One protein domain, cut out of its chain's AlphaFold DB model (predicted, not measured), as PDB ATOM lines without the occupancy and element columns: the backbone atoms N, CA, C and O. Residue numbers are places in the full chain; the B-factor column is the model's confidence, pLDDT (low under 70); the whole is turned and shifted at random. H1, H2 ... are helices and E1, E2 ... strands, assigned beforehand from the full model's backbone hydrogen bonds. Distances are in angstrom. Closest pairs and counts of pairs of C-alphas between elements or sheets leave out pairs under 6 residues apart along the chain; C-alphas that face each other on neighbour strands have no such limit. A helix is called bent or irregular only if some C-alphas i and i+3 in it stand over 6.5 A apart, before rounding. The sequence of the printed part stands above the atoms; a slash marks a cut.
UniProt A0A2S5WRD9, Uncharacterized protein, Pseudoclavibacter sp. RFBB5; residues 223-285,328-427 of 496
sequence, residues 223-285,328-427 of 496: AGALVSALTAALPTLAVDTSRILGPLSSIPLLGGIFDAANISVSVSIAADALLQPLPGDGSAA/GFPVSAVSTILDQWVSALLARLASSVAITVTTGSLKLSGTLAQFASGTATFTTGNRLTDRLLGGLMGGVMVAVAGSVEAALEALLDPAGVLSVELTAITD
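What this domain is: This is residues 223 to 285 and 328 to 427 of the 496 residues of an uncharacterized protein of Pseudoclavibacter sp. RFBB5 (UniProt A0A2S5WRD9). You are looking at a rod in two halves: at one end a small four-stranded sheet, E1 to E4, with the long helix H7 slanting over one face, and at the other end the helices H1, H4 and H8, toward which H7 reaches. H5 is tucked between the sheet and H7, H2 packs along H7, H6 sits at the sheet end, and residues 328 to 333 stick out at the other. The printed part has 163 residues, with eight named helices and four named strands in the order H1 H2 E1 H3 H4 E2 E3 H5 E4 H6 H7 H8; the sheet, E1 E2 E3 E4, is antiparallel, and the class is mixed, helices and strands. It is only just compact, close to loose, with a radius of gyration of the C-alphas of 17.9 A and spans of 63 by 27 by 26 A.

How they stand to each other: Start at the sheet, whose edge strands are E1, residues 264 to 269, and E4, residues 377 to 379. E2, residues 353 to 359, is antiparallel to E1; look for N 266 and O 356, 2.8 A apart, within hydrogen-bond range. E2 and E3, residues 362 to 367, form a hairpin, with N 357 and O 364 at 2.9 A; between E3 and E4 find N 365 and O 377 at 2.9 A. H7, residues 394 to 412, has a height over the sheet of 10.1 A and runs slantwise to the strands, at 53 degrees to E2 on the local plane. With H6, residues 383 to 389, it makes two layers, helices on one face of a sheet; the closest C-alphas of E4 and H6 are those of Thr 379 and Asp 386, 5.6 A apart. On the same face as H7, H5, residues 368 to 372, touches it, closest at the C-alphas of Phe 371 and Met 397, 4.8 A apart. H2, residues 242 to 249, touches residues 395 to 403 of H7 at a shallow tilt of 4 degrees, opposite ways; its Pro 247 and Val 396 have the closest C-alphas, at 5.3 A. H4, residues 333 to 352, only grazes the sheet with residues 346 to 352 and touches H7 at a steep tilt of 39 degrees, closest at the C-alphas of Val 342 and Leu 412, 7.3 A apart. H1, residues 223 to 236, lies over E1, and its residues 225 to 229 touch H8, residues 419 to 427, closest at the C-alphas of Leu 226 and Glu 421, 5.6 A apart. H3, residues 271 to 275, only just touches H1, with 3 pairs of C-alphas within 8 A, the closest those of Leu 274 and Val 227 at 6.4 A. Every O i to N i+4 pair is within hydrogen-bond range in H3 to H8, against 8 of 10 in H1 and 2 of 4 in H2.

Where its parts are: Find C-alpha 223 at (25.776, 34.165, 103.896), where H1 begins; it runs 20.6 A and is only just irregular, C-alphas 232 and 235 being 6.7 A apart. H4 runs 28.4 A to C-alpha 352 at (29.814, 48.647, 93.636), and E2, 19.7 A long, follows at once. H7 is 26.9 A long, and H8 ends at C-alpha 427, (27.753, 21.772, 100.407).

The domain as a whole: The two C-alphas farthest apart, those of Gly 328 and Leu 384, are 64.9 A apart. Residues 286 to 327 are not printed, and C-alphas 285 and 328 stand 16.6 A apart across the cut. Of the links printed whole, H2 to E1 is long, with 14 residues. Look for low confidence, pLDDT under 70, at residues 253 to 261 and 280 to 283; the mean of the printed part is 83.5.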
ATOM      1  N   ALA A 223      25.945  32.850 104.517       84.12
ATOM      2  CA  ALA A 223      25.776  34.165 103.896       84.12
ATOM      3  C   ALA A 223      26.521  35.269 104.676       84.12
ATOM      4  O   ALA A 223      27.280  36.050 104.099       84.12
ATOM      5  N   GLY A 224      26.375  35.287 106.005       86.62
ATOM      6  CA  GLY A 224      27.071  36.242 106.873       86.62
ATOM      7  C   GLY A 224      28.587  36.022 106.921       86.62
ATOM      8  O   GLY A 224      29.354  36.990 106.950       86.62
ATOM      9  N   ALA A 225      29.032  34.759 106.882       89.56
ATOM     10  CA  ALA A 225      30.450  34.410 106.809       89.56
ATOM     11  C   ALA A 225      31.089  34.922 105.510       89.56
ATOM     12  O   ALA A 225      32.116  35.597 105.563       89.56
ATOM     13  N   LEU A 226      30.432  34.704 104.367       88.81
ATOM     14  CA  LEU A 226      30.880  35.197 103.065       88.81
ATOM     15  C   LEU A 226      31.003  36.727 103.040       88.81
ATOM     16  O   LEU A 226      32.030  37.251 102.610       88.81
ATOM     17  N   VAL A 227      29.990  37.461 103.512       88.25
ATOM     18  CA  VAL A 227      30.029  38.936 103.537       88.25
ATOM     19  C   VAL A 227      31.139  39.453 104.452       88.25
ATOM     20  O   VAL A 227      31.854  40.395 104.092       88.25
ATOM     21  N   SER A 228      31.337  38.812 105.605       89.31
ATOM     22  CA  SER A 228      32.431  39.147 106.523       89.31
ATOM     23  C   SER A 228      33.798  38.910 105.873       89.31
ATOM     24  O   SER A 228      34.679  39.768 105.953       89.31
ATOM     25  N   ALA A 229      33.958  37.783 105.178       89.38
ATOM     26  CA  ALA A 229      35.191  37.419 104.495       89.38
ATOM     27  C   ALA A 229      35.484  38.340 103.294       89.38
ATOM     28  O   ALA A 229      36.605  38.832 103.166       89.38
ATOM     29  N   LEU A 230      34.477  38.684 102.480       87.75
ATOM     30  CA  LEU A 230      34.590  39.680 101.403       87.75
ATOM     31  C   LEU A 230      35.011  41.054 101.942       87.75
ATOM     32  O   LEU A 230      35.929  41.679 101.410       87.75
ATOM     33  N   THR A 231      34.381  41.509 103.027       87.44
ATOM     34  CA  THR A 231      34.690  42.805 103.656       87.44
ATOM     35  C   THR A 231      36.121  42.849 104.194       87.44
ATOM     36  O   THR A 231      36.785  43.882 104.097       87.44
ATOM     37  N   ALA A 232      36.620  41.732 104.732       88.12
ATOM     38  CA  ALA A 232      37.991  41.618 105.218       88.12
ATOM     39  C   ALA A 232      39.020  41.518 104.078       88.12
ATOM     40  O   ALA A 232      40.110  42.079 104.188       88.12
ATOM     41  N   ALA A 233      38.681  40.831 102.985       87.38
ATOM     42  CA  ALA A 233      39.611  40.561 101.895       87.38
ATOM     43  C   ALA A 233      39.785  41.745 100.929       87.38
ATOM     44  O   ALA A 233      40.907  42.006 100.488       87.38
ATOM     45  N   LEU A 234      38.715  42.493 100.629       85.50
ATOM     46  CA  LEU A 234      38.731  43.585  99.642       85.50
ATOM     47  C   LEU A 234      39.789  44.676  99.906       85.50
ATOM     48  O   LEU A 234      40.471  45.063  98.958       85.50
ATOM     49  N   PRO A 235      40.014  45.158 101.146       83.19
ATOM     50  CA  PRO A 235      41.077  46.130 101.418       83.19
ATOM     51  C   PRO A 235      42.495  45.569 101.236       83.19
ATOM     52  O   PRO A 235      43.443  46.335 101.085       83.19
ATOM     53  N   THR A 236      42.647  44.241 101.276       82.69
ATOM     54  CA  THR A 236      43.931  43.530 101.160       82.69
ATOM     55  C   THR A 236      44.175  42.945  99.769       82.69
ATOM     56  O   THR A 236      45.108  42.164  99.588       82.69
ATOM     57  N   LEU A 237      43.350  43.315  98.781       83.75
ATOM     58  CA  LEU A 237      43.437  42.783  97.426       83.75
ATOM     59  C   LEU A 237      44.824  43.049  96.823       83.75
ATOM     60  O   LEU A 237      45.269  44.195  96.709       83.75
ATOM     61  N   ALA A 238      45.508  41.983  96.410       81.44
ATOM     62  CA  ALA A 238      46.817  42.072  95.778       81.44
ATOM     63  C   ALA A 238      46.669  42.503  94.309       81.44
ATOM     64  O   ALA A 238      46.589  41.675  93.404       81.44
ATOM     65  N   VAL A 239      46.611  43.815  94.067       85.12
ATOM     66  CA  VAL A 239      46.520  44.372  92.711       85.12
ATOM     67  C   VAL A 239      47.898  44.381  92.051       85.12
ATOM     68  O   VAL A 239      48.841  44.984  92.566       85.12
ATOM     69  N   ASP A 240      48.010  43.759  90.878       84.94
ATOM     70  CA  ASP A 240      49.238  43.767  90.081       84.94
ATOM     71  C   ASP A 240      49.496  45.168  89.491       84.94
ATOM     72  O   ASP A 240      48.963  45.546  88.439       84.94
ATOM     73  N   THR A 241      50.323  45.955  90.187       83.69
ATOM     74  CA  THR A 241      50.702  47.318  89.787       83.69
ATOM     75  C   THR A 241      51.649  47.351  88.589       83.69
ATOM     76  O   THR A 241      51.749  48.384  87.921       83.69
ATOM     77  N   SER A 242      52.290  46.229  88.238       82.62
ATOM     78  CA  SER A 242      53.174  46.151  87.069       82.62
ATOM     79  C   SER A 242      52.395  46.286  85.755       82.62
ATOM     80  O   SER A 242      52.848  46.962  84.826       82.62
ATOM     81  N   ARG A 243      51.161  45.759  85.714       82.44
ATOM     82  CA  ARG A 243      50.218  45.927  84.593       82.44
ATOM     83  C   ARG A 243      49.772  47.375  84.396       82.44
ATOM     84  O   ARG A 243      49.450  47.762  83.278       82.44
ATOM     85  N   ILE A 244      49.790  48.182  85.457       83.81
ATOM     86  CA  ILE A 244      49.439  49.610  85.419       83.81
ATOM     87  C   ILE A 244      50.639  50.450  84.944       83.81
ATOM     88  O   ILE A 244      50.471  51.444  84.232       83.81
ATOM     89  N   LEU A 245      51.863  50.033  85.290       82.44
ATOM     90  CA  LEU A 245      53.092  50.755  84.955       82.44
ATOM     91  C   LEU A 245      53.351  50.826  83.440       82.44
ATOM     92  O   LEU A 245      53.799  51.859  82.945       82.44
ATOM     93  N   GLY A 246      53.042  49.764  82.689       82.19
ATOM     94  CA  GLY A 246      53.212  49.738  81.229       82.19
ATOM     95  C   GLY A 246      52.467  50.886  80.526       82.19
ATOM     96  O   GLY A 246      53.104  51.738  79.905       82.19
ATOM     97  N   PRO A 247      51.136  50.986  80.680       83.06
ATOM     98  CA  PRO A 247      50.347  52.100  80.159       83.06
ATOM     99  C   PRO A 247      50.800  53.472  80.672       83.06
ATOM    100  O   PRO A 247      50.894  54.404  79.879       83.06
ATOM    101  N   LEU A 248      51.142  53.610  81.960       80.12
ATOM    102  CA  LEU A 248      51.634  54.881  82.516       80.12
ATOM    103  C   LEU A 248      52.958  55.331  81.883       80.12
ATOM    104  O   LEU A 248      53.112  56.505  81.544       80.12
ATOM    105  N   SER A 249      53.899  54.406  81.693       80.19
ATOM    106  CA  SER A 249      55.208  54.700  81.098       80.19
ATOM    107  C   SER A 249      55.123  55.049  79.609       80.19
ATOM    108  O   SER A 249      55.944  55.814  79.107       80.19
ATOM    109  N   SER A 250      54.086  54.564  78.918       80.50
ATOM    110  CA  SER A 250      53.824  54.886  77.512       80.50
ATOM    111  C   SER A 250      53.380  56.334  77.271       80.50
ATOM    112  O   SER A 250      53.373  56.794  76.128       80.50
ATOM    113  N   ILE A 251      53.030  57.077  78.327       78.88
ATOM    114  CA  ILE A 251      52.547  58.451  78.211       78.88
ATOM    115  C   ILE A 251      53.751  59.403  78.168       78.88
ATOM    116  O   ILE A 251      54.443  59.555  79.177       78.88
ATOM    117  N   PRO A 252      54.001  60.111  77.046       70.31
ATOM    118  CA  PRO A 252      55.243  60.866  76.845       70.31
ATOM    119  C   PRO A 252      55.488  61.980  77.872       70.31
ATOM    120  O   PRO A 252      56.632  62.314  78.160       70.31
ATOM    121  N   LEU A 253      54.419  62.547  78.444       69.69
ATOM    122  CA  LEU A 253      54.497  63.569  79.497       69.69
ATOM    123  C   LEU A 253      54.850  63.005  80.887       69.69
ATOM    124  O   LEU A 253      55.143  63.778  81.795       69.69
ATOM    125  N   LEU A 254      54.763  61.686  81.063       69.06
ATOM    126  CA  LEU A 254      54.750  60.991  82.352       69.06
ATOM    127  C   LEU A 254      55.857  59.926  82.477       69.06
ATOM    128  O   LEU A 254      56.261  59.598  83.591       69.06
ATOM    129  N   GLY A 255      56.382  59.422  81.353       58.47
ATOM    130  CA  GLY A 255      57.178  58.191  81.249       58.47
ATOM    131  C   GLY A 255      58.518  58.103  81.996       58.47
ATOM    132  O   GLY A 255      59.186  57.083  81.883       58.47
ATOM    133  N   GLY A 256      58.918  59.119  82.767       62.03
ATOM    134  CA  GLY A 256      60.149  59.105  83.575       62.03
ATOM    135  C   GLY A 256      59.957  59.353  85.075       62.03
ATOM    136  O   GLY A 256      60.946  59.414  85.797       62.03
ATOM    137  N   ILE A 257      58.718  59.547  85.544       63.47
ATOM    138  CA  ILE A 257      58.429  59.997  86.921       63.47
ATOM    139  C   ILE A 257      57.855  58.857  87.785       63.47
ATOM    140  O   ILE A 257      57.901  58.924  89.013       63.47
ATOM    141  N   PHE A 258      57.331  57.799  87.162       68.56
ATOM    142  CA  PHE A 258      56.595  56.740  87.853       68.56
ATOM    143  C   PHE A 258      57.430  55.474  88.039       68.56
ATOM    144  O   PHE A 258      58.029  54.963  87.098       68.56
ATOM    145  N   ASP A 259      57.407  54.963  89.268       67.12
ATOM    146  CA  ASP A 259      57.917  53.654  89.670       67.12
ATOM    147  C   ASP A 259      56.736  52.866  90.263       67.12
ATOM    148  O   ASP A 259      55.860  53.463  90.897       67.12
ATOM    149  N   ALA A 260      56.702  51.545  90.072       62.56
ATOM    150  CA  ALA A 260      55.691  50.659  90.651       62.56
ATOM    151  C   ALA A 260      55.599  50.811  92.180       62.56
ATOM    152  O   ALA A 260      54.506  50.714  92.735       62.56
ATOM    153  N   ALA A 261      56.714  51.135  92.847       65.50
ATOM    154  CA  ALA A 261      56.757  51.403  94.287       65.50
ATOM    155  C   ALA A 261      55.936  52.638  94.723       65.50
ATOM    156  O   ALA A 261      55.565  52.749  95.890       65.50
ATOM    157  N   ASN A 262      55.630  53.554  93.798       77.44
ATOM    158  CA  ASN A 262      54.878  54.786  94.054       77.44
ATOM    159  C   ASN A 262      53.411  54.700  93.603       77.44
ATOM    160  O   ASN A 262      52.711  55.716  93.613       77.44
ATOM    161  N   ILE A 263      52.948  53.530  93.150       82.81
ATOM    162  CA  ILE A 263      51.551  53.299  92.784       82.81
ATOM    163  C   ILE A 263      50.857  52.650  93.976       82.81
ATOM    164  O   ILE A 263      51.134  51.506  94.322       82.81
ATOM    165  N   SER A 264      49.929  53.378  94.589       86.38
ATOM    166  CA  SER A 264      49.027  52.824  95.596       86.38
ATOM    167  C   SER A 264      47.648  52.653  94.977       86.38
ATOM    168  O   SER A 264      47.084  53.608  94.440       86.38
ATOM    169  N   VAL A 265      47.129  51.430  95.032       86.31
ATOM    170  CA  VAL A 265      45.757  51.097  94.652       86.31
ATOM    171  C   VAL A 265      45.019  50.731  95.927       86.31
ATOM    172  O   VAL A 265      45.432  49.817  96.634       86.31
ATOM    173  N   SER A 266      43.940  51.443  96.227       86.94
ATOM    174  CA  SER A 266      43.002  51.064  97.272       86.94
ATOM    175  C   SER A 266      41.681  50.639  96.651       86.94
ATOM    176  O   SER A 266      41.150  51.283  95.742       86.94
ATOM    177  N   VAL A 267      41.168  49.523  97.154       87.38
ATOM    178  CA  VAL A 267      39.903  48.924  96.745       87.38
ATOM    179  C   VAL A 267      39.010  48.897  97.973       87.38
ATOM    180  O   VAL A 267      39.434  48.510  99.060       87.38
ATOM    181  N   SER A 268      37.782  49.375  97.824       86.50
ATOM    182  CA  SER A 268      36.808  49.413  98.909       86.50
ATOM    183  C   SER A 268      35.414  49.166  98.366       86.50
ATOM    184  O   SER A 268      35.132  49.439  97.201       86.50
ATOM    185  N   ILE A 269      34.535  48.667  99.217       84.69
ATOM    186  CA  ILE A 269      33.114  48.540  98.926       84.69
ATOM    187  C   ILE A 269      32.342  49.170 100.073       84.69
ATOM    188  O   ILE A 269      32.779  49.134 101.226       84.69
ATOM    189  N   ALA A 270      31.217  49.788  99.748       80.38
ATOM    190  CA  ALA A 270      30.312  50.278 100.766       80.38
ATOM    191  C   ALA A 270      29.607  49.071 101.415       80.38
ATOM    192  O   ALA A 270      29.178  48.151 100.721       80.38
ATOM    193  N   ALA A 271      29.561  49.030 102.750       72.62
ATOM    194  CA  ALA A 271      29.061  47.864 103.484       72.62
ATOM    195  C   ALA A 271      27.587  47.559 103.162       72.62
ATOM    196  O   ALA A 271      27.201  46.402 103.061       72.62
ATOM    197  N   ASP A 272      26.789  48.598 102.921       77.12
ATOM    198  CA  ASP A 272      25.399  48.514 102.467       77.12
ATOM    199  C   ASP A 272      25.247  47.762 101.136       77.12
ATOM    200  O   ASP A 272      24.270  47.040 100.955       77.12
ATOM    201  N   ALA A 273      26.221  47.858 100.227       76.69
ATOM    202  CA  ALA A 273      26.184  47.146  98.952       76.69
ATOM    203  C   ALA A 273      26.335  45.621  99.099       76.69
ATOM    204  O   ALA A 273      25.878  44.895  98.216       76.69
ATOM    205  N   LEU A 274      26.958  45.153 100.189       78.75
ATOM    206  CA  LEU A 274      27.121  43.731 100.519       78.75
ATOM    207  C   LEU A 274      26.022  43.184 101.441       78.75
ATOM    208  O   LEU A 274      25.918  41.971 101.585       78.75
ATOM    209  N   LEU A 275      25.236  44.057 102.076       78.88
ATOM    210  CA  LEU A 275      24.101  43.661 102.916       78.88
ATOM    211  C   LEU A 275      22.829  43.398 102.102       78.88
ATOM    212  O   LEU A 275      21.918  42.747 102.593       78.88
ATOM    213  N   GLN A 276      22.768  43.879 100.859       80.94
ATOM    214  CA  GLN A 276      21.686  43.538  99.936       80.94
ATOM    215  C   GLN A 276      21.782  42.070  99.486       80.94
ATOM    216  O   GLN A 276      22.893  41.538  99.426       80.94
ATOM    217  N   PRO A 277      20.662  41.441  99.082       81.06
ATOM    218  CA  PRO A 277      20.677  40.087  98.536       81.06
ATOM    219  C   PRO A 277      21.688  39.943  97.384       81.06
ATOM    220  O   PRO A 277      21.687  40.736  96.442       81.06
ATOM    221  N   LEU A 278      22.562  38.937  97.461       80.12
ATOM    222  CA  LEU A 278      23.659  38.680  96.525       80.12
ATOM    223  C   LEU A 278      23.322  37.497  95.602       80.12
ATOM    224  O   LEU A 278      23.028  36.410  96.103       80.12
ATOM    225  N   PRO A 279      23.405  37.659  94.269       72.94
ATOM    226  CA  PRO A 279      24.013  38.784  93.550       72.94
ATOM    227  C   PRO A 279      23.066  39.981  93.334       72.94
ATOM    228  O   PRO A 279      23.535  41.064  92.979       72.94
ATOM    229  N   GLY A 280      21.760  39.805  93.571       64.38
ATOM    230  CA  GLY A 280      20.763  40.881  93.525       64.38
ATOM    231  C   GLY A 280      20.277  41.245  92.120       64.38
ATOM    232  O   GLY A 280      19.722  42.322  91.926       64.38
ATOM    233  N   ASP A 281      20.496  40.373  91.132       63.38
ATOM    234  CA  ASP A 281      20.060  40.567  89.742       63.38
ATOM    235  C   ASP A 281      18.649  40.012  89.458       63.38
ATOM    236  O   ASP A 281      18.150  40.123  88.337       63.38
ATOM    237  N   GLY A 282      18.008  39.411  90.469       60.56
ATOM    238  CA  GLY A 282      16.717  38.727  90.387       60.56
ATOM    239  C   GLY A 282      16.768  37.412  89.599       60.56
ATOM    240  O   GLY A 282      16.074  36.457  89.930       60.56
ATOM    241  N   SER A 283      17.598  37.327  88.565       59.84
ATOM    242  CA  SER A 283      17.672  36.178  87.662       59.84
ATOM    243  C   SER A 283      18.475  34.990  88.195       59.84
ATOM    244  O   SER A 283      18.391  33.906  87.612       59.84
ATOM    245  N   ALA A 284      19.270  35.182  89.248       70.62
ATOM    246  CA  ALA A 284      20.064  34.123  89.850       70.62
ATOM    247  C   ALA A 284      19.198  33.081  90.570       70.62
ATOM    248  O   ALA A 284      18.317  33.407  91.360       70.62
ATOM    249  N   ALA A 285      19.509  31.803  90.332       79.62
ATOM    250  CA  ALA A 285      18.846  30.698  91.015       79.62
ATOM    251  C   ALA A 285      19.116  30.693  92.518       79.62
ATOM    252  O   ALA A 285      18.220  30.398  93.298       79.62
ATOM    253  N   GLY A 328      15.696  13.805  89.261       73.69
ATOM    254  CA  GLY A 328      16.911  14.294  89.902       73.69
ATOM    255  C   GLY A 328      17.588  15.427  89.127       73.69
ATOM    256  O   GLY A 328      17.155  15.826  88.040       73.69
ATOM    257  N   PHE A 329      18.664  15.953  89.709       80.56
ATOM    258  CA  PHE A 329      19.489  16.996  89.104       80.56
ATOM    259  C   PHE A 329      20.688  16.393  88.362       80.56
ATOM    260  O   PHE A 329      21.215  15.357  88.777       80.56
ATOM    261  N   PRO A 330      21.171  17.029  87.277       79.69
ATOM    262  CA  PRO A 330      22.438  16.629  86.681       79.69
ATOM    263  C   PRO A 330      23.576  16.819  87.692       79.69
ATOM    264  O   PRO A 330      23.562  17.759  88.483       79.69
ATOM    265  N   VAL A 331      24.609  15.974  87.622       77.25
ATOM    266  CA  VAL A 331      25.778  16.040  88.528       77.25
ATOM    267  C   VAL A 331      26.473  17.412  88.477       77.25
ATOM    268  O   VAL A 331      27.069  17.846  89.455       77.25
ATOM    269  N   SER A 332      26.357  18.129  87.355       83.19
ATOM    270  CA  SER A 332      26.893  19.480  87.161       83.19
ATOM    271  C   SER A 332      25.961  20.611  87.621       83.19
ATOM    272  O   SER A 332      26.276  21.774  87.380       83.19
ATOM    273  N   ALA A 333      24.798  20.320  88.215       84.75
ATOM    274  CA  ALA A 333      23.828  21.348  88.605       84.75
ATOM    275  C   ALA A 333      24.426  22.331  89.614       84.75
ATOM    276  O   ALA A 333      24.374  23.537  89.395       84.75
ATOM    277  N   VAL A 334      25.054  21.802  90.669       87.19
ATOM    278  CA  VAL A 334      25.685  22.596  91.733       87.19
ATOM    279  C   VAL A 334      26.739  23.534  91.151       87.19
ATOM    280  O   VAL A 334      26.663  24.740  91.368       87.19
ATOM    281  N   SER A 335      27.673  23.008  90.350       87.00
ATOM    282  CA  SER A 335      28.724  23.829  89.740       87.00
ATOM    283  C   SER A 335      28.150  24.873  88.782       87.00
ATOM    284  O   SER A 335      28.561  26.019  88.823       87.00
ATOM    285  N   THR A 336      27.134  24.522  87.985       86.56
ATOM    286  CA  THR A 336      26.504  25.466  87.045       86.56
ATOM    287  C   THR A 336      25.826  26.629  87.772       86.56
ATOM    288  O   THR A 336      25.968  27.778  87.360       86.56
ATOM    289  N   ILE A 337      25.088  26.340  88.848       86.31
ATOM    290  CA  ILE A 337      24.417  27.364  89.659       86.31
ATOM    291  C   ILE A 337      25.456  28.268  90.322       86.31
ATOM    292  O   ILE A 337      25.304  29.487  90.293       86.31
ATOM    293  N   LEU A 338      26.523  27.690  90.880       88.12
ATOM    294  CA  LEU A 338      27.595  28.457  91.510       88.12
ATOM    295  C   LEU A 338      28.365  29.314  90.508       88.12
ATOM    296  O   LEU A 338      28.600  30.480  90.796       88.12
ATOM    297  N   ASP A 339      28.695  28.802  89.324       87.12
ATOM    298  CA  ASP A 339      29.397  29.567  88.286       87.12
ATOM    299  C   ASP A 339      28.563  30.776  87.826       87.12
ATOM    300  O   ASP A 339      29.083  31.886  87.666       87.12
ATOM    301  N   GLN A 340      27.249  30.584  87.653       86.06
ATOM    302  CA  GLN A 340      26.314  31.669  87.342       86.06
ATOM    303  C   GLN A 340      26.228  32.678  88.489       86.06
ATOM    304  O   GLN A 340      26.283  33.884  88.253       86.06
ATOM    305  N   TRP A 341      26.142  32.187  89.725       88.12
ATOM    306  CA  TRP A 341      26.082  33.018  90.919       88.12
ATOM    307  C   TRP A 341      27.363  33.845  91.112       88.12
ATOM    308  O   TRP A 341      27.278  35.053  91.324       88.12
ATOM    309  N   VAL A 342      28.549  33.245  90.950       88.38
ATOM    310  CA  VAL A 342      29.850  33.934  91.011       88.38
ATOM    311  C   VAL A 342      29.961  34.972  89.896       88.38
ATOM    312  O   VAL A 342      30.378  36.099  90.154       88.38
ATOM    313  N   SER A 343      29.538  34.640  88.674       87.56
ATOM    314  CA  SER A 343      29.544  35.586  87.546       87.56
ATOM    315  C   SER A 343      28.651  36.803  87.816       87.56
ATOM    316  O   SER A 343      29.050  37.946  87.578       87.56
ATOM    317  N   ALA A 344      27.455  36.577  88.361       86.50
ATOM    318  CA  ALA A 344      26.533  37.639  88.743       86.50
ATOM    319  C   ALA A 344      27.065  38.465  89.931       86.50
ATOM    320  O   ALA A 344      26.962  39.695  89.931       86.50
ATOM    321  N   LEU A 345      27.713  37.820  90.907       87.62
ATOM    322  CA  LEU A 345      28.383  38.500  92.015       87.62
ATOM    323  C   LEU A 345      29.521  39.389  91.506       87.62
ATOM    324  O   LEU A 345      29.616  40.542  91.918       87.62
ATOM    325  N   LEU A 346      30.354  38.906  90.583       87.88
ATOM    326  CA  LEU A 346      31.420  39.694  89.959       87.88
ATOM    327  C   LEU A 346      30.859  40.919  89.230       87.88
ATOM    328  O   LEU A 346      31.366  42.025  89.418       87.88
ATOM    329  N   ALA A 347      29.767  40.767  88.475       86.75
ATOM    330  CA  ALA A 347      29.089  41.892  87.832       86.75
ATOM    331  C   ALA A 347      28.566  42.916  88.859       86.75
ATOM    332  O   ALA A 347      28.727  44.133  88.691       86.75
ATOM    333  N   ARG A 348      27.995  42.441  89.973       85.88
ATOM    334  CA  ARG A 348      27.539  43.293  91.077       85.88
ATOM    335  C   ARG A 348      28.701  44.023  91.751       85.88
ATOM    336  O   ARG A 348      28.618  45.241  91.951       85.88
ATOM    337  N   LEU A 349      29.795  43.325  92.042       87.38
ATOM    338  CA  LEU A 349      31.018  43.906  92.590       87.38
ATOM    339  C   LEU A 349      31.605  44.939  91.624       87.38
ATOM    340  O   LEU A 349      31.970  46.024  92.062       87.38
ATOM    341  N   ALA A 350      31.585  44.694  90.312       86.25
ATOM    342  CA  ALA A 350      32.059  45.661  89.326       86.25
ATOM    343  C   ALA A 350      31.299  46.997  89.388       86.25
ATOM    344  O   ALA A 350      31.890  48.070  89.235       86.25
ATOM    345  N   SER A 351      29.998  46.949  89.676       86.44
ATOM    346  CA  SER A 351      29.183  48.154  89.855       86.44
ATOM    347  C   SER A 351      29.411  48.875  91.194       86.44
ATOM    348  O   SER A 351      29.226  50.090  91.256       86.44
ATOM    349  N   SER A 352      29.836  48.160  92.243       87.00
ATOM    350  CA  SER A 352      29.814  48.647  93.636       87.00
ATOM    351  C   SER A 352      31.197  48.901  94.246       87.00
ATOM    352  O   SER A 352      31.328  49.688  95.182       87.00
ATOM    353  N   VAL A 353      32.239  48.249  93.730       88.88
ATOM    354  CA  VAL A 353      33.614  48.380  94.216       88.88
ATOM    355  C   VAL A 353      34.190  49.716  93.761       88.88
ATOM    356  O   VAL A 353      34.335  49.974  92.565       88.88
ATOM    357  N   ALA A 354      34.545  50.556  94.728       90.56
ATOM    358  CA  ALA A 354      35.243  51.812  94.526       90.56
ATOM    359  C   ALA A 354      36.757  51.580  94.524       90.56
ATOM    360  O   ALA A 354      37.331  51.044  95.476       90.56
ATOM    361  N   ILE A 355      37.405  52.042  93.459       91.69
ATOM    362  CA  ILE A 355      38.847  51.978  93.268       91.69
ATOM    363  C   ILE A 355      39.399  53.396  93.361       91.69
ATOM    364  O   ILE A 355      38.884  54.327  92.736       91.69
ATOM    365  N   THR A 356      40.473  53.563  94.124       90.81
ATOM    366  CA  THR A 356      41.294  54.769  94.094       90.81
ATOM    367  C   THR A 356      42.731  54.388  93.783       90.81
ATOM    368  O   THR A 356      43.333  53.582  94.483       90.81
ATOM    369  N   VAL A 357      43.297  54.988  92.739       89.00
ATOM    370  CA  VAL A 357      44.717  54.848  92.408       89.00
ATOM    371  C   VAL A 357      45.392  56.184  92.635       89.00
ATOM    372  O   VAL A 357      44.959  57.204  92.095       89.00
ATOM    373  N   THR A 358      46.461  56.187  93.419       88.00
ATOM    374  CA  THR A 358      47.285  57.371  93.654       88.00
ATOM    375  C   THR A 358      48.718  57.105  93.250       88.00
ATOM    376  O   THR A 358      49.300  56.091  93.637       88.00
ATOM    377  N   THR A 359      49.292  58.041  92.499       83.69
ATOM    378  CA  THR A 359      50.715  58.030  92.173       83.69
ATOM    379  C   THR A 359      51.251  59.458  92.047       83.69
ATOM    380  O   THR A 359      50.883  60.219  91.153       83.69
ATOM    381  N   GLY A 360      52.075  59.884  93.009       80.06
ATOM    382  CA  GLY A 360      52.493  61.286  93.122       80.06
ATOM    383  C   GLY A 360      51.295  62.240  93.262       80.06
ATOM    384  O   GLY A 360      50.499  62.108  94.189       80.06
ATOM    385  N   SER A 361      51.158  63.200  92.341       79.31
ATOM    386  CA  SER A 361      50.021  64.135  92.274       79.31
ATOM    387  C   SER A 361      48.817  63.609  91.481       79.31
ATOM    388  O   SER A 361      47.784  64.277  91.422       79.31
ATOM    389  N   LEU A 362      48.939  62.435  90.856       82.31
ATOM    390  CA  LEU A 362      47.895  61.820  90.045       82.31
ATOM    391  C   LEU A 362      46.951  61.005  90.927       82.31
ATOM    392  O   LEU A 362      47.389  60.139  91.687       82.31
ATOM    393  N   LYS A 363      45.649  61.253  90.781       88.94
ATOM    394  CA  LYS A 363      44.582  60.488  91.421       88.94
ATOM    395  C   LYS A 363      43.555  60.042  90.385       88.94
ATOM    396  O   LYS A 363      42.989  60.867  89.667       88.94
ATOM    397  N   LEU A 364      43.296  58.741  90.353       89.75
ATOM    398  CA  LEU A 364      42.171  58.131  89.651       89.75
ATOM    399  C   LEU A 364      41.174  57.642  90.696       89.75
ATOM    400  O   LEU A 364      41.575  57.033  91.686       89.75
ATOM    401  N   SER A 365      39.890  57.898  90.489       92.38
ATOM    402  CA  SER A 365      38.836  57.410  91.376       92.38
ATOM    403  C   SER A 365      37.552  57.127  90.614       92.38
ATOM    404  O   SER A 365      37.140  57.923  89.770       92.38
ATOM    405  N   GLY A 366      36.895  56.029  90.951       91.69
ATOM    406  CA  GLY A 366      35.654  55.597  90.318       91.69
ATOM    407  C   GLY A 366      35.301  54.173  90.721       91.69
ATOM    408  O   GLY A 366      36.016  53.552  91.506       91.69
ATOM    409  N   THR A 367      34.205  53.652  90.186       91.56
ATOM    410  CA  THR A 367      33.849  52.237  90.347       91.56
ATOM    411  C   THR A 367      34.615  51.358  89.364       91.56
ATOM    412  O   THR A 367      35.071  51.846  88.328       91.56
ATOM    413  N   LEU A 368      34.737  50.057  89.635       90.75
ATOM    414  CA  LEU A 368      35.373  49.117  88.702       90.75
ATOM    415  C   LEU A 368      34.750  49.193  87.292       90.75
ATOM    416  O   LEU A 368      35.482  49.294  86.311       90.75
ATOM    417  N   ALA A 369      33.424  49.305  87.179       90.38
ATOM    418  CA  ALA A 369      32.734  49.519  85.903       90.38
ATOM    419  C   ALA A 369      33.120  50.845  85.207       90.38
ATOM    420  O   ALA A 369      33.236  50.907  83.979       90.38
ATOM    421  N   GLN A 370      33.358  51.921  85.966       92.00
ATOM    422  CA  GLN A 370      33.850  53.187  85.412       92.00
ATOM    423  C   GLN A 370      35.296  53.073  84.921       92.00
ATOM    424  O   GLN A 370      35.633  53.628  83.878       92.00
ATOM    425  N   PHE A 371      36.152  52.337  85.631       91.44
ATOM    426  CA  PHE A 371      37.511  52.051  85.170       91.44
ATOM    427  C   PHE A 371      37.503  51.188  83.899       91.44
ATOM    428  O   PHE A 371      38.184  51.533  82.934       91.44
ATOM    429  N   ALA A 372      36.672  50.141  83.855       90.06
ATOM    430  CA  ALA A 372      36.541  49.244  82.706       90.06
ATOM    431  C   ALA A 372      36.017  49.964  81.451       90.06
ATOM    432  O   ALA A 372      36.472  49.707  80.341       90.06
ATOM    433  N   SER A 373      35.099  50.920  81.625       89.50
ATOM    434  CA  SER A 373      34.586  51.767  80.537       89.50
ATOM    435  C   SER A 373      35.477  52.972  80.204       89.50
ATOM    436  O   SER A 373      35.167  53.716  79.274       89.50
ATOM    437  N   GLY A 374      36.563  53.201  80.953       87.50
ATOM    438  CA  GLY A 374      37.435  54.368  80.786       87.50
ATOM    439  C   GLY A 374      36.775  55.706  81.149       87.50
ATOM    440  O   GLY A 374      37.202  56.753  80.669       87.50
ATOM    441  N   THR A 375      35.720  55.681  81.968       88.19
ATOM    442  CA  THR A 375      34.947  56.859  82.406       88.19
ATOM    443  C   THR A 375      35.233  57.276  83.852       88.19
ATOM    444  O   THR A 375      34.612  58.212  84.361       88.19
ATOM    445  N   ALA A 376      36.173  56.604  84.526       89.38
ATOM    446  CA  ALA A 376      36.602  56.953  85.877       89.38
ATOM    447  C   ALA A 376      37.126  58.398  85.959       89.38
ATOM    448  O   ALA A 376      37.635  58.973  84.996       89.38
ATOM    449  N   THR A 377      37.013  59.004  87.140       89.25
ATOM    450  CA  THR A 377      37.469  60.380  87.350       89.25
ATOM    451  C   THR A 377      38.985  60.414  87.476       89.25
ATOM    452  O   THR A 377      39.580  59.627  88.209       89.25
ATOM    453  N   PHE A 378      39.603  61.372  86.796       88.50
ATOM    454  CA  PHE A 378      41.039  61.610  86.804       88.50
ATOM    455  C   PHE A 378      41.330  63.052  87.215       88.50
ATOM    456  O   PHE A 378      40.693  63.981  86.717       88.50
ATOM    457  N   THR A 379      42.311  63.243  88.098       86.50
ATOM    458  CA  THR A 379      42.861  64.566  88.393       86.50
ATOM    459  C   THR A 379      44.343  64.513  88.752       86.50
ATOM    460  O   THR A 379      44.840  63.559  89.344       86.50
ATOM    461  N   THR A 380      45.045  65.584  88.409       82.38
ATOM    462  CA  THR A 380      46.453  65.865  88.715       82.38
ATOM    463  C   THR A 380      46.604  67.049  89.675       82.38
ATOM    464  O   THR A 380      47.715  67.512  89.930       82.38
ATOM    465  N   GLY A 381      45.482  67.608  90.152       79.75
ATOM    466  CA  GLY A 381      45.437  68.872  90.892       79.75
ATOM    467  C   GLY A 381      45.568  70.125  90.013       79.75
ATOM    468  O   GLY A 381      45.463  71.239  90.525       79.75
ATOM    469  N   ASN A 382      45.754  69.976  88.694       80.75
ATOM    470  CA  ASN A 382      45.839  71.079  87.738       80.75
ATOM    471  C   ASN A 382      44.936  70.827  86.513       80.75
ATOM    472  O   ASN A 382      45.066  69.845  85.788       80.75
ATOM    473  N   ARG A 383      44.030  71.776  86.241       79.75
ATOM    474  CA  ARG A 383      43.022  71.674  85.169       79.75
ATOM    475  C   ARG A 383      43.601  71.551  83.758       79.75
ATOM    476  O   ARG A 383      42.930  71.019  82.874       79.75
ATOM    477  N   LEU A 384      44.798  72.085  83.520       76.19
ATOM    478  CA  LEU A 384      45.437  72.053  82.205       76.19
ATOM    479  C   LEU A 384      45.962  70.646  81.897       76.19
ATOM    480  O   LEU A 384      45.690  70.104  80.829       76.19
ATOM    481  N   THR A 385      46.657  70.039  82.858       76.38
ATOM    482  CA  THR A 385      47.144  68.656  82.776       76.38
ATOM    483  C   THR A 385      45.993  67.657  82.773       76.38
ATOM    484  O   THR A 385      46.054  66.694  82.017       76.38
ATOM    485  N   ASP A 386      44.901  67.936  83.493       80.56
ATOM    486  CA  ASP A 386      43.690  67.105  83.472       80.56
ATOM    487  C   ASP A 386      43.092  66.997  82.058       80.56
ATOM    488  O   ASP A 386      42.783  65.902  81.587       80.56
ATOM    489  N   ARG A 387      43.003  68.121  81.329       77.38
ATOM    490  CA  ARG A 387      42.525  68.134  79.934       77.38
ATOM    491  C   ARG A 387      43.489  67.470  78.955       77.38
ATOM    492  O   ARG A 387      43.034  66.827  78.015       77.38
ATOM    493  N   LEU A 388      44.794  67.650  79.147       76.56
ATOM    494  CA  LEU A 388      45.819  67.116  78.244       76.56
ATOM    495  C   LEU A 388      45.987  65.598  78.383       76.56
ATOM    496  O   LEU A 388      46.225  64.917  77.390       76.56
ATOM    497  N   LEU A 389      45.862  65.072  79.604       78.56
ATOM    498  CA  LEU A 389      46.095  63.660  79.909       78.56
ATOM    499  C   LEU A 389      44.806  62.829  79.927       78.56
ATOM    500  O   LEU A 389      44.888  61.616  79.768       78.56
ATOM    501  N   GLY A 390      43.624  63.444  80.060       74.69
ATOM    502  CA  GLY A 390      42.351  62.721  80.174       74.69
ATOM    503  C   GLY A 390      42.096  61.717  79.043       74.69
ATOM    504  O   GLY A 390      41.710  60.585  79.309       74.69
ATOM    505  N   GLY A 391      42.407  62.078  77.790       74.12
ATOM    506  CA  GLY A 391      42.279  61.165  76.642       74.12
ATOM    507  C   GLY A 391      43.321  60.037  76.602       74.12
ATOM    508  O   GLY A 391      43.087  59.011  75.975       74.12
ATOM    509  N   LEU A 392      44.455  60.205  77.288       79.12
ATOM    510  CA  LEU A 392      45.539  59.218  77.384       79.12
ATOM    511  C   LEU A 392      45.355  58.273  78.587       79.12
ATOM    512  O   LEU A 392      45.934  57.190  78.616       79.12
ATOM    513  N   MET A 393      44.530  58.657  79.567       85.00
ATOM    514  CA  MET A 393      44.263  57.876  80.779       85.00
ATOM    515  C   MET A 393      43.327  56.687  80.567       85.00
ATOM    516  O   MET A 393      43.340  55.782  81.396       85.00
ATOM    517  N   GLY A 394      42.583  56.624  79.459       84.19
ATOM    518  CA  GLY A 394      41.680  55.502  79.180       84.19
ATOM    519  C   GLY A 394      42.387  54.140  79.210       84.19
ATOM    520  O   GLY A 394      41.899  53.209  79.844       84.19
ATOM    521  N   GLY A 395      43.588  54.036  78.627       84.69
ATOM    522  CA  GLY A 395      44.378  52.797  78.656       84.69
ATOM    523  C   GLY A 395      44.879  52.420  80.056       84.69
ATOM    524  O   GLY A 395      44.912  51.243  80.403       84.69
ATOM    525  N   VAL A 396      45.215  53.414  80.885       87.12
ATOM    526  CA  VAL A 396      45.582  53.197  82.295       87.12
ATOM    527  C   VAL A 396      44.366  52.726  83.090       87.12
ATOM    528  O   VAL A 396      44.478  51.788  83.870       87.12
ATOM    529  N   MET A 397      43.197  53.335  82.872       90.75
ATOM    530  CA  MET A 397      41.960  52.967  83.562       90.75
ATOM    531  C   MET A 397      41.539  51.526  83.254       90.75
ATOM    532  O   MET A 397      41.229  50.781  84.179       90.75
ATOM    533  N   VAL A 398      41.613  51.111  81.986       89.88
ATOM    534  CA  VAL A 398      41.324  49.728  81.575       89.88
ATOM    535  C   VAL A 398      42.331  48.744  82.177       89.88
ATOM    536  O   VAL A 398      41.942  47.670  82.624       89.88
ATOM    537  N   ALA A 399      43.616  49.106  82.258       89.00
ATOM    538  CA  ALA A 399      44.620  48.257  82.902       89.00
ATOM    539  C   ALA A 399      44.392  48.115  84.415       89.00
ATOM    540  O   ALA A 399      44.525  47.019  84.951       89.00
ATOM    541  N   VAL A 400      44.002  49.200  85.097       89.88
ATOM    542  CA  VAL A 400      43.588  49.152  86.509       89.88
ATOM    543  C   VAL A 400      42.378  48.235  86.676       89.88
ATOM    544  O   VAL A 400      42.399  47.385  87.563       89.88
ATOM    545  N   ALA A 401      41.360  48.369  85.818       90.69
ATOM    546  CA  ALA A 401      40.183  47.505  85.852       90.69
ATOM    547  C   ALA A 401      40.565  46.031  85.702       90.69
ATOM    548  O   ALA A 401      40.235  45.245  86.580       90.69
ATOM    549  N   GLY A 402      41.340  45.678  84.673       90.25
ATOM    550  CA  GLY A 402      41.759  44.295  84.439       90.25
ATOM    551  C   GLY A 402      42.637  43.714  85.554       90.25
ATOM    552  O   GLY A 402      42.568  42.519  85.827       90.25
ATOM    553  N   SER A 403      43.451  44.533  86.234       90.06
ATOM    554  CA  SER A 403      44.202  44.080  87.415       90.06
ATOM    555  C   SER A 403      43.305  43.837  88.630       90.06
ATOM    556  O   SER A 403      43.543  42.887  89.370       90.06
ATOM    557  N   VAL A 404      42.300  44.688  88.863       90.25
ATOM    558  CA  VAL A 404      41.365  44.526  89.988       90.25
ATOM    559  C   VAL A 404      40.384  43.384  89.727       90.25
ATOM    560  O   VAL A 404      40.144  42.592  90.628       90.25
ATOM    561  N   GLU A 405      39.873  43.251  88.504       91.19
ATOM    562  CA  GLU A 405      38.998  42.154  88.077       91.19
ATOM    563  C   GLU A 405      39.694  40.800  88.244       91.19
ATOM    564  O   GLU A 405      39.172  39.943  88.947       91.19
ATOM    565  N   ALA A 406      40.933  40.652  87.758       90.38
ATOM    566  CA  ALA A 406      41.713  39.429  87.962       90.38
ATOM    567  C   ALA A 406      41.965  39.113  89.450       90.38
ATOM    568  O   ALA A 406      42.021  37.950  89.846       90.38
ATOM    569  N   ALA A 407      42.123  40.139  90.292       89.38
ATOM    570  CA  ALA A 407      42.297  39.948  91.729       89.38
ATOM    571  C   ALA A 407      40.982  39.558  92.436       89.38
ATOM    572  O   ALA A 407      41.019  38.803  93.405       89.38
ATOM    573  N   LEU A 408      39.827  40.032  91.951       90.12
ATOM    574  CA  LEU A 408      38.502  39.602  92.416       90.12
ATOM    575  C   LEU A 408      38.178  38.173  91.962       90.12
ATOM    576  O   LEU A 408      37.669  37.389  92.756       90.12
ATOM    577  N   GLU A 409      38.515  37.817  90.723       90.50
ATOM    578  CA  GLU A 409      38.404  36.442  90.225       90.50
ATOM    579  C   GLU A 409      39.262  35.491  91.064       90.50
ATOM    580  O   GLU A 409      38.763  34.480  91.539       90.50
ATOM    581  N   ALA A 410      40.518  35.850  91.350       89.12
ATOM    582  CA  ALA A 410      41.392  35.051  92.213       89.12
ATOM    583  C   ALA A 410      40.885  34.938  93.664       89.12
ATOM    584  O   ALA A 410      41.196  33.970  94.358       89.12
ATOM    585  N   LEU A 411      40.118  35.925  94.140       88.06
ATOM    586  CA  LEU A 411      39.494  35.886  95.461       88.06
ATOM    587  C   LEU A 411      38.353  34.862  95.518       88.06
ATOM    588  O   LEU A 411      38.222  34.161  96.524       88.06
ATOM    589  N   LEU A 412      37.550  34.809  94.451       87.94
ATOM    590  CA  LEU A 412      36.381  33.936  94.290       87.94
ATOM    591  C   LEU A 412      36.716  32.588  93.630       87.94
ATOM    592  O   LEU A 412      35.822  31.768  93.428       87.94
ATOM    593  N   ASP A 413      37.984  32.350  93.302       86.62
ATOM    594  CA  ASP A 413      38.456  31.064  92.805       86.62
ATOM    595  C   ASP A 413      38.195  29.961  93.853       86.62
ATOM    596  O   ASP A 413      38.349  30.209  95.056       86.62
ATOM    597  N   PRO A 414      37.848  28.725  93.446       79.25
ATOM    598  CA  PRO A 414      37.649  27.612  94.376       79.25
ATOM    599  C   PRO A 414      38.856  27.305  95.277       79.25
ATOM    600  O   PRO A 414      38.683  26.735  96.352       79.25
ATOM    601  N   ALA A 415      40.074  27.672  94.868       84.38
ATOM    602  CA  ALA A 415      41.298  27.581  95.666       84.38
ATOM    603  C   ALA A 415      41.745  28.937  96.254       84.38
ATOM    604  O   ALA A 415      42.839  29.048  96.814       84.38
ATOM    605  N   GLY A 416      40.915  29.971  96.115       84.06
ATOM    606  CA  GLY A 416      41.152  31.323  96.594       84.06
ATOM    607  C   GLY A 416      40.995  31.477  98.108       84.06
ATOM    608  O   GLY A 416      40.801  30.523  98.868       84.06
ATOM    609  N   VAL A 417      41.069  32.729  98.563       85.38
ATOM    610  CA  VAL A 417      40.965  33.076  99.993       85.38
ATOM    611  C   VAL A 417      39.575  32.757 100.549       85.38
ATOM    612  O   VAL A 417      39.475  32.391 101.714       85.38
ATOM    613  N   LEU A 418      38.530  32.848  99.717       88.19
ATOM    614  CA  LEU A 418      37.138  32.559 100.089       88.19
ATOM    615  C   LEU A 418      36.737  31.091  99.869       88.19
ATOM    616  O   LEU A 418      35.552  30.758  99.858       88.19
ATOM    617  N   SER A 419      37.709  30.201  99.652       89.19
ATOM    618  CA  SER A 419      37.456  28.789  99.339       89.19
ATOM    619  C   SER A 419      36.641  28.071 100.417       89.19
ATOM    620  O   SER A 419      35.808  27.228 100.087       89.19
ATOM    621  N   VAL A 420      36.821  28.417 101.695       90.06
ATOM    622  CA  VAL A 420      36.073  27.816 102.812       90.06
ATOM    623  C   VAL A 420      34.595  28.205 102.753       90.06
ATOM    624  O   VAL A 420      33.724  27.343 102.846       90.06
ATOM    625  N   GLU A 421      34.304  29.488 102.554       91.12
ATOM    626  CA  GLU A 421      32.946  30.022 102.467       91.12
ATOM    627  C   GLU A 421      32.229  29.510 101.212       91.12
ATOM    628  O   GLU A 421      31.078  29.079 101.289       91.12
ATOM    629  N   LEU A 422      32.922  29.483 100.070       90.12
ATOM    630  CA  LEU A 422      32.391  28.932  98.822       90.12
ATOM    631  C   LEU A 422      32.131  27.425  98.930       90.12
ATOM    632  O   LEU A 422      31.113  26.946  98.430       90.12
ATOM    633  N   THR A 423      32.989  26.678  99.635       90.69
ATOM    634  CA  THR A 423      32.758  25.251  99.914       90.69
ATOM    635  C   THR A 423      31.511  25.059 100.775       90.69
ATOM    636  O   THR A 423      30.661  24.247 100.432       90.69
ATOM    637  N   ALA A 424      31.323  25.864 101.826       90.62
ATOM    638  CA  ALA A 424      30.125  25.783 102.665       90.62
ATOM    639  C   ALA A 424      28.829  26.067 101.880       90.62
ATOM    640  O   ALA A 424      27.822  25.389 102.080       90.62
ATOM    641  N   ILE A 425      28.851  27.036 100.957       90.81
ATOM    642  CA  ILE A 425      27.717  27.320 100.059       90.81
ATOM    643  C   ILE A 425      27.496  26.155  99.079       90.81
ATOM    644  O   ILE A 425      26.354  25.785  98.807       90.81
ATOM    645  N   THR A 426      28.575  25.543  98.582       91.00
ATOM    646  CA  THR A 426      28.527  24.372  97.691       91.00
ATOM    647  C   THR A 426      27.889  23.165  98.374       91.00
ATOM    648  O   THR A 426      27.008  22.522  97.795       91.00
ATOM    649  N   ASP A 427      28.289  22.875  99.611       90.12
ATOM    650  CA  ASP A 427      27.753  21.772 100.407       90.12
ATOM    651  C   ASP A 427      26.277  22.012 100.751       90.12
ATOM    652  O   ASP A 427      25.445  21.117 100.588       90.12
TER     653      ASP A 427